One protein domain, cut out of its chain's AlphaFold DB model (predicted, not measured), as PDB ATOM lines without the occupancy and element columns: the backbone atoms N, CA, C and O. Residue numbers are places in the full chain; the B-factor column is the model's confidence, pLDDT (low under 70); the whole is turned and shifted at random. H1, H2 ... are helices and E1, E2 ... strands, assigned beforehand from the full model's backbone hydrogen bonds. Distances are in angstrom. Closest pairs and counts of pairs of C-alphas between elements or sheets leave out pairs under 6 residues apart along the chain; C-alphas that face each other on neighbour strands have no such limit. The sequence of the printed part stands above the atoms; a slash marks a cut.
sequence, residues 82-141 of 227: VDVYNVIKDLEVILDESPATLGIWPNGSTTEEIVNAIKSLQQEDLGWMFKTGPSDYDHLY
ATOM      1  N   VAL A  82     152.190 -37.054  40.097       93.44
ATOM      2  CA  VAL A  82     152.405 -36.506  38.758       93.44
ATOM      3  C   VAL A  82     152.159 -37.612  37.736       93.44
ATOM      4  O   VAL A  82     152.926 -38.566  37.623       93.44
ATOM      5  N   ASP A  83     151.058 -37.507  36.989       93.06
ATOM      6  CA  ASP A  83     150.683 -38.488  35.965       93.06
ATOM      7  C   ASP A  83     151.493 -38.277  34.679       93.06
ATOM      8  O   ASP A  83     151.073 -37.589  33.744       93.06
ATOM      9  N   VAL A  84     152.687 -38.866  34.654       94.38
ATOM     10  CA  VAL A  84     153.564 -38.860  33.481       94.38
ATOM     11  C   VAL A  84     153.022 -39.801  32.414       94.38
ATOM     12  O   VAL A  84     153.053 -39.460  31.231       94.38
ATOM     13  N   TYR A  85     152.493 -40.960  32.817       94.75
ATOM     14  CA  TYR A  85     151.996 -42.001  31.921       94.75
ATOM     15  C   TYR A  85     151.067 -41.432  30.848       94.75
ATOM     16  O   TYR A  85     151.293 -41.634  29.656       94.75
ATOM     17  N   ASN A  86     150.053 -40.661  31.244       94.50
ATOM     18  CA  ASN A  86     149.092 -40.120  30.287       94.50
ATOM     19  C   ASN A  86     149.678 -39.095  29.310       94.50
ATOM     20  O   ASN A  86     149.106 -38.905  28.235       94.50
ATOM     21  N   VAL A  87     150.796 -38.465  29.666       94.00
ATOM     22  CA  VAL A  87     151.500 -37.479  28.842       94.00
ATOM     23  C   VAL A  87     152.432 -38.147  27.832       94.00
ATOM     24  O   VAL A  87     152.551 -37.663  26.708       94.00
ATOM     25  N   ILE A  88     153.077 -39.254  28.210       94.50
ATOM     26  CA  ILE A  88     154.128 -39.886  27.396       94.50
ATOM     27  C   ILE A  88     153.720 -41.211  26.742       94.50
ATOM     28  O   ILE A  88     154.505 -41.750  25.974       94.50
ATOM     29  N   LYS A  89     152.526 -41.753  27.018       95.19
ATOM     30  CA  LYS A  89     152.083 -43.077  26.521       95.19
ATOM     31  C   LYS A  89     152.137 -43.263  25.001       95.19
ATOM     32  O   LYS A  89     152.211 -44.399  24.545       95.19
ATOM     33  N   ASP A  90     152.074 -42.168  24.245       95.81
ATOM     34  CA  ASP A  90     152.117 -42.172  22.778       95.81
ATOM     35  C   ASP A  90     153.529 -41.859  22.230       95.81
ATOM     36  O   ASP A  90     153.707 -41.738  21.019       95.81
ATOM     37  N   LEU A  91     154.532 -41.709  23.105       96.38
ATOM     38  CA  LEU A  91     155.934 -41.474  22.751       96.38
ATOM     39  C   LEU A  91     156.753 -42.767  22.825       96.38
ATOM     40  O   LEU A  91     156.541 -43.625  23.682       96.38
ATOM     41  N   GLU A  92     157.760 -42.875  21.960       97.44
ATOM     42  CA  GLU A  92     158.720 -43.979  21.965       97.44
ATOM     43  C   GLU A  92     159.931 -43.607  22.831       97.44
ATOM     44  O   GLU A  92     160.869 -42.934  22.382       97.44
ATOM     45  N   VAL A  93     159.893 -44.032  24.098       96.94
ATOM     46  CA  VAL A  93     160.889 -43.704  25.133       96.94
ATOM     47  C   VAL A  93     161.340 -44.933  25.926       96.94
ATOM     48  O   VAL A  93     160.654 -45.952  25.971       96.94
ATOM     49  N   ILE A  94     162.504 -44.825  26.563       96.38
ATOM     50  CA  ILE A  94     162.992 -45.728  27.609       96.38
ATOM     51  C   ILE A  94     162.876 -44.991  28.940       96.38
ATOM     52  O   ILE A  94     163.309 -43.843  29.043       96.38
ATOM     53  N   LEU A  95     162.313 -45.654  29.946       95.06
ATOM     54  CA  LEU A  95     162.172 -45.108  31.292       95.06
ATOM     55  C   LEU A  95     163.200 -45.737  32.234       95.06
ATOM     56  O   LEU A  95     163.388 -46.954  32.225       95.06
ATOM     57  N   ASP A  96     163.846 -44.893  33.033       93.06
ATOM     58  CA  ASP A  96     164.570 -45.267  34.248       93.06
ATOM     59  C   ASP A  96     163.759 -44.716  35.422       93.06
ATOM     60  O   ASP A  96     163.769 -43.512  35.687       93.06
ATOM     61  N   GLU A  97     162.925 -45.569  36.014       88.19
ATOM     62  CA  GLU A  97     161.813 -45.139  36.856       88.19
ATOM     63  C   GLU A  97     161.969 -45.561  38.319       88.19
ATOM     64  O   GLU A  97     162.199 -46.722  38.655       88.19
ATOM     65  N   SER A  98     161.765 -44.587  39.198       91.19
ATOM     66  CA  SER A  98     161.426 -44.748  40.606       91.19
ATOM     67  C   SER A  98     160.265 -43.798  40.901       91.19
ATOM     68  O   SER A  98     160.205 -42.720  40.303       91.19
ATOM     69  N   PRO A  99     159.355 -44.124  41.834       93.69
ATOM     70  CA  PRO A  99     158.278 -43.210  42.200       93.69
ATOM     71  C   PRO A  99     158.772 -41.794  42.535       93.69
ATOM     72  O   PRO A  99     158.099 -40.839  42.189       93.69
ATOM     73  N   ALA A 100     159.958 -41.626  43.129       93.75
ATOM     74  CA  ALA A 100     160.503 -40.312  43.497       93.75
ATOM     75  C   ALA A 100     161.412 -39.655  42.438       93.75
ATOM     76  O   ALA A 100     161.769 -38.489  42.586       93.75
ATOM     77  N   THR A 101     161.852 -40.391  41.411       92.25
ATOM     78  CA  THR A 101     162.821 -39.905  40.412       92.25
ATOM     79  C   THR A 101     162.599 -40.565  39.065       92.25
ATOM     80  O   THR A 101     162.499 -41.789  38.990       92.25
ATOM     81  N   LEU A 102     162.635 -39.783  37.990       91.88
ATOM     82  CA  LEU A 102     162.370 -40.290  36.650       91.88
ATOM     83  C   LEU A 102     163.419 -39.836  35.630       91.88
ATOM     84  O   LEU A 102     163.631 -38.641  35.422       91.88
ATOM     85  N   GLY A 103     164.019 -40.803  34.937       93.62
ATOM     86  CA  GLY A 103     164.759 -40.613  33.692       93.62
ATOM     87  C   GLY A 103     163.917 -41.020  32.477       93.62
ATOM     88  O   GLY A 103     163.300 -42.082  32.477       93.62
ATOM     89  N   ILE A 104     163.896 -40.190  31.426       94.62
ATOM     90  CA  ILE A 104     163.156 -40.458  30.176       94.62
ATOM     91  C   ILE A 104     164.090 -40.302  28.978       94.62
ATOM     92  O   ILE A 104     164.344 -39.179  28.533       94.62
ATOM     93  N   TRP A 105     164.579 -41.410  28.421       95.75
ATOM     94  CA  TRP A 105     165.479 -41.403  27.266       95.75
ATOM     95  C   TRP A 105     164.734 -41.619  25.943       95.75
ATOM     96  O   TRP A 105     163.845 -42.465  25.865       95.75
ATOM     97  N   PRO A 106     165.094 -40.882  24.877       96.75
ATOM     98  CA  PRO A 106     164.486 -41.060  23.564       96.75
ATOM     99  C   PRO A 106     164.813 -42.440  22.979       96.75
ATOM    100  O   PRO A 106     165.967 -42.866  22.997       96.75
ATOM    101  N   ASN A 107     163.807 -43.111  22.414       96.50
ATOM    102  CA  ASN A 107     163.948 -44.397  21.722       96.50
ATOM    103  C   ASN A 107     163.109 -44.455  20.431       96.50
ATOM    104  O   ASN A 107     162.584 -45.498  20.059       96.50
ATOM    105  N   GLY A 108     162.968 -43.308  19.770       96.38
ATOM    106  CA  GLY A 108     162.168 -43.136  18.556       96.38
ATOM    107  C   GLY A 108     161.578 -41.733  18.483       96.38
ATOM    108  O   GLY A 108     161.706 -41.058  17.462       96.38
ATOM    109  N   SER A 109     161.063 -41.237  19.610       97.12
ATOM    110  CA  SER A 109     160.726 -39.823  19.787       97.12
ATOM    111  C   SER A 109     161.977 -38.971  20.014       97.12
ATOM    112  O   SER A 109     162.996 -39.435  20.527       97.12
ATOM    113  N   THR A 110     161.903 -37.696  19.645       97.00
ATOM    114  CA  THR A 110     162.962 -36.706  19.855       97.00
ATOM    115  C   THR A 110     162.940 -36.145  21.276       97.00
ATOM    116  O   THR A 110     161.900 -36.077  21.932       97.00
ATOM    117  N   THR A 111     164.088 -35.653  21.749       95.94
ATOM    118  CA  THR A 111     164.175 -34.947  23.039       95.94
ATOM    119  C   THR A 111     163.229 -33.746  23.105       95.94
ATOM    120  O   THR A 111     162.657 -33.480  24.157       95.94
ATOM    121  N   GLU A 112     163.029 -33.032  21.995       96.75
ATOM    122  CA  GLU A 112     162.124 -31.881  21.950       96.75
ATOM    123  C   GLU A 112     160.656 -32.291  22.120       96.75
ATOM    124  O   GLU A 112     159.929 -31.625  22.856       96.75
ATOM    125  N   GLU A 113     160.216 -33.391  21.502       96.12
ATOM    126  CA  GLU A 113     158.867 -33.939  21.705       96.12
ATOM    127  C   GLU A 113     158.644 -34.342  23.164       96.12
ATOM    128  O   GLU A 113     157.640 -33.948  23.756       96.12
ATOM    129  N   ILE A 114     159.612 -35.044  23.766       95.50
ATOM    130  CA  ILE A 114     159.552 -35.479  25.169       95.50
ATOM    131  C   ILE A 114     159.462 -34.267  26.100       95.50
ATOM    132  O   ILE A 114     158.537 -34.177  26.906       95.50
ATOM    133  N   VAL A 115     160.375 -33.300  25.961       94.75
ATOM    134  CA  VAL A 115     160.385 -32.078  26.781       94.75
ATOM    135  C   VAL A 115     159.089 -31.291  26.597       94.75
ATOM    136  O   VAL A 115     158.508 -30.826  27.575       94.75
ATOM    137  N   ASN A 116     158.591 -31.156  25.366       94.81
ATOM    138  CA  ASN A 116     157.334 -30.458  25.107       94.81
ATOM    139  C   ASN A 116     156.117 -31.156  25.711       94.81
ATOM    140  O   ASN A 116     155.177 -30.454  26.086       94.81
ATOM    141  N   ALA A 117     156.132 -32.485  25.805       93.81
ATOM    142  CA  ALA A 117     155.080 -33.244  26.461       93.81
ATOM    143  C   ALA A 117     155.101 -33.000  27.979       93.81
ATOM    144  O   ALA A 117     154.076 -32.652  28.560       93.81
ATOM    145  N   ILE A 118     156.274 -33.090  28.617       92.19
ATOM    146  CA  ILE A 118     156.380 -33.044  30.085       92.19
ATOM    147  C   ILE A 118     156.496 -31.634  30.678       92.19
ATOM    148  O   ILE A 118     156.307 -31.473  31.877       92.19
ATOM    149  N   LYS A 119     156.761 -30.590  29.879       90.75
ATOM    150  CA  LYS A 119     156.983 -29.217  30.392       90.75
ATOM    151  C   LYS A 119     155.825 -28.630  31.205       90.75
ATOM    152  O   LYS A 119     156.031 -27.647  31.909       90.75
ATOM    153  N   SER A 120     154.603 -29.142  31.032       84.75
ATOM    154  CA  SER A 120     153.423 -28.684  31.776       84.75
ATOM    155  C   SER A 120     153.155 -29.480  33.047       84.75
ATOM    156  O   SER A 120     152.239 -29.120  33.787       84.75
ATOM    157  N   LEU A 121     153.902 -30.561  33.290       87.12
ATOM    158  CA  LEU A 121     153.838 -31.275  34.556       87.12
ATOM    159  C   LEU A 121     154.328 -30.336  35.662       87.12
ATOM    160  O   LEU A 121     155.302 -29.601  35.486       87.12
ATOM    161  N   GLN A 122     153.588 -30.290  36.770       74.44
ATOM    162  CA  GLN A 122     153.961 -29.447  37.900       74.44
ATOM    163  C   GLN A 122     155.288 -29.910  38.491       74.44
ATOM    164  O   GLN A 122     155.598 -31.097  38.504       74.44
ATOM    165  N   GLN A 123     156.060 -28.933  38.963       67.88
ATOM    166  CA  GLN A 123     157.334 -29.172  39.618       67.88
ATOM    167  C   GLN A 123     157.115 -29.961  40.906       67.88
ATOM    168  O   GLN A 123     156.219 -29.652  41.695       67.88
ATOM    169  N   GLU A 124     157.944 -30.975  41.087       72.44
ATOM    170  CA  GLU A 124     157.835 -31.913  42.188       72.44
ATOM    171  C   GLU A 124     158.562 -31.409  43.424       72.44
ATOM    172  O   GLU A 124     159.564 -30.700  43.338       72.44
ATOM    173  N   ASP A 125     158.029 -31.791  44.575       86.75
ATOM    174  CA  ASP A 125     158.564 -31.477  45.892       86.75
ATOM    175  C   ASP A 125     158.540 -32.761  46.736       86.75
ATOM    176  O   ASP A 125     158.039 -33.804  46.303       86.75
ATOM    177  N   LEU A 126     159.048 -32.703  47.959       94.00
ATOM    178  CA  LEU A 126     159.136 -33.850  48.849       94.00
ATOM    179  C   LEU A 126     157.798 -34.614  48.981       94.00
ATOM    180  O   LEU A 126     156.730 -34.050  49.282       94.00
ATOM    181  N   GLY A 127     157.869 -35.930  48.768       94.12
ATOM    182  CA  GLY A 127     156.738 -36.853  48.874       94.12
ATOM    183  C   GLY A 127     155.802 -36.891  47.661       94.12
ATOM    184  O   GLY A 127     154.797 -37.601  47.715       94.12
ATOM    185  N   TRP A 128     156.088 -36.134  46.592       95.00
ATOM    186  CA  TRP A 128     155.442 -36.340  45.290       95.00
ATOM    187  C   TRP A 128     155.951 -37.610  44.616       95.00
ATOM    188  O   TRP A 128     157.059 -38.065  44.900       95.00
ATOM    189  N   MET A 129     155.117 -38.213  43.770       94.81
ATOM    190  CA  MET A 129     155.495 -39.408  43.026       94.81
ATOM    191  C   MET A 129     155.102 -39.335  41.551       94.81
ATOM    192  O   MET A 129     153.979 -38.952  41.215       94.81
ATOM    193  N   PHE A 130     155.999 -39.783  40.678       94.19
ATOM    194  CA  PHE A 130     155.753 -39.970  39.257       94.19
ATOM    195  C   PHE A 130     154.971 -41.254  39.012       94.19
ATOM    196  O   PHE A 130     155.453 -42.340  39.301       94.19
ATOM    197  N   LYS A 131     153.801 -41.159  38.385       93.75
ATOM    198  CA  LYS A 131     153.083 -42.320  37.857       93.75
ATOM    199  C   LYS A 131     153.457 -42.526  36.390       93.75
ATOM    200  O   LYS A 131     153.061 -41.741  35.529       93.75
ATOM    201  N   THR A 132     154.190 -43.596  36.099       92.94
ATOM    202  CA  THR A 132     154.659 -43.951  34.744       92.94
ATOM    203  C   THR A 132     153.895 -45.115  34.107       92.94
ATOM    204  O   THR A 132     154.027 -45.352  32.908       92.94
ATOM    205  N   GLY A 133     153.048 -45.802  34.877       92.50
ATOM    206  CA  GLY A 133     152.176 -46.881  34.413       92.50
ATOM    207  C   GLY A 133     150.682 -46.563  34.551       92.50
ATOM    208  O   GLY A 133     150.303 -45.547  35.131       92.50
ATOM    209  N   PRO A 134     149.796 -47.443  34.049       91.19
ATOM    210  CA  PRO A 134     148.351 -47.229  34.123       91.19
ATOM    211  C   PRO A 134     147.788 -47.361  35.549       91.19
ATOM    212  O   PRO A 134     146.771 -46.739  35.866       91.19
ATOM    213  N   SER A 135     148.440 -48.152  36.403       90.75
ATOM    214  CA  SER A 135     148.020 -48.407  37.785       90.75
ATOM    215  C   SER A 135     148.460 -47.289  38.725       90.75
ATOM    216  O   SER A 135     149.560 -46.762  38.582       90.75
ATOM    217  N   ASP A 136     147.609 -46.952  39.690       88.25
ATOM    218  CA  ASP A 136     147.998 -46.099  40.813       88.25
ATOM    219  C   ASP A 136     148.897 -46.869  41.789       88.25
ATOM    220  O   ASP A 136     148.885 -48.105  41.823       88.25
ATOM    221  N   TYR A 137     149.669 -46.129  42.583       90.62
ATOM    222  CA  TYR A 137     150.370 -46.696  43.729       90.62
ATOM    223  C   TYR A 137     149.363 -47.073  44.818       90.62
ATOM    224  O   TYR A 137     148.410 -46.337  45.075       90.62
ATOM    225  N   ASP A 138     149.583 -48.225  45.445       87.69
ATOM    226  CA  ASP A 138     148.817 -48.684  46.600       87.69
ATOM    227  C   ASP A 138     149.794 -49.209  47.646       87.69
ATOM    228  O   ASP A 138     150.669 -50.027  47.339       87.69
ATOM    229  N   HIS A 139     149.636 -48.733  48.877       90.31
ATOM    230  CA  HIS A 139     150.465 -49.093  50.023       90.31
ATOM    231  C   HIS A 139     151.936 -48.670  49.904       90.31
ATOM    232  O   HIS A 139     152.820 -49.358  50.423       90.31
ATOM    233  N   LEU A 140     152.193 -47.534  49.251       95.25
ATOM    234  CA  LEU A 140     153.516 -46.923  49.184       95.25
ATOM    235  C   LEU A 140     153.497 -45.628  49.989       95.25
ATOM    236  O   LEU A 140     153.187 -44.565  49.455       95.25
ATOM    237  N   TYR A 141     153.800 -45.740  51.283       96.75
ATOM    238  CA  TYR A 141     153.684 -44.656  52.269       96.75
ATOM    239  C   TYR A 141     155.015 -43.957  52.567       96.75
ATOM    240  O   TYR A 141     155.032 -42.905  53.206       96.75
TER     241      TYR A 141
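This is residues 82 to 141 of the 227 residues of an uncharacterized protein of Rodentolepis nana (UniProt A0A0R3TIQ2). A long two-strand hairpin, E1 and E2, makes one side of a loosely drawn loop, and two short helices and a short strand, H1, H2 and E3, make the other: H2 lies near the end of the hairpin where E2 ends, E3 near its turn, and H1 between H2 and E3. A tail after E3 reaches His 139, whose C-alpha and that of Glu 112 in H2 are the two farthest apart. The printed part has 60 residues, with two named helices and three named strands in the order H1, E1, E2, H2, E3; the sheet's order is E1 - E2, antiparallel. The class is mixed, helices and strands, with 27 of the 60 residues in named elements, under half. The whole is compact, with a radius of gyration of the C-alphas of 11.6 A, and elongated, spanning 35 by 20 by 17 A.

H1 is residues 85 to 88, beginning at C-alpha 85 at (151.996, -42.001, 31.921). E1, residues 93 to 98, is 15.5 A long, and E2, residues 101 to 106, is 17.0 A long. H2, residues 111 to 118, measures 10.7 A and begins at C-alpha 111 at (164.175, -34.947, 23.039). E3, residues 129 to 131, ends at C-alpha 131 at (153.083, -42.320, 37.857).

E1 and E2 form a hairpin, antiparallel at 169 degrees between their directions. C-alphas 93 and 106 face each other at 4.7 A; N 94 and O 105, at 2.8 A, and N 103 and O 96, at 2.8 A, are within hydrogen-bond range. The closest C-alphas of E2 and H2 are those of Pro 106 and Ile 114, 7.6 A apart. E1 and H2 are only just apart, at 8.3 A. H1 and H2 touch, the closest C-alphas being those of Val 87 and Ala 117, 6.0 A apart. H1 and E2 are apart. The closest C-alphas of E2 and E3 are those of Leu 102 and Phe 130, 7.1 A apart. E3 pairs with no named strand, but residues 82 to 83 pair with residues 130 to 131 of E3, parallel. In H2 every O i to N i+4 pair is within hydrogen-bond range; H1 is too short for such a pair.

The C-alphas of Glu 112 and His 139 are 34.9 A apart. The printed part has no cut. The links H1 to E1, E1 to E2 and E2 to H2 are tight, and that from H2 to E3 is short, with 10 residues. The mean pLDDT of the printed part is 92.5; residue 123 is under 70.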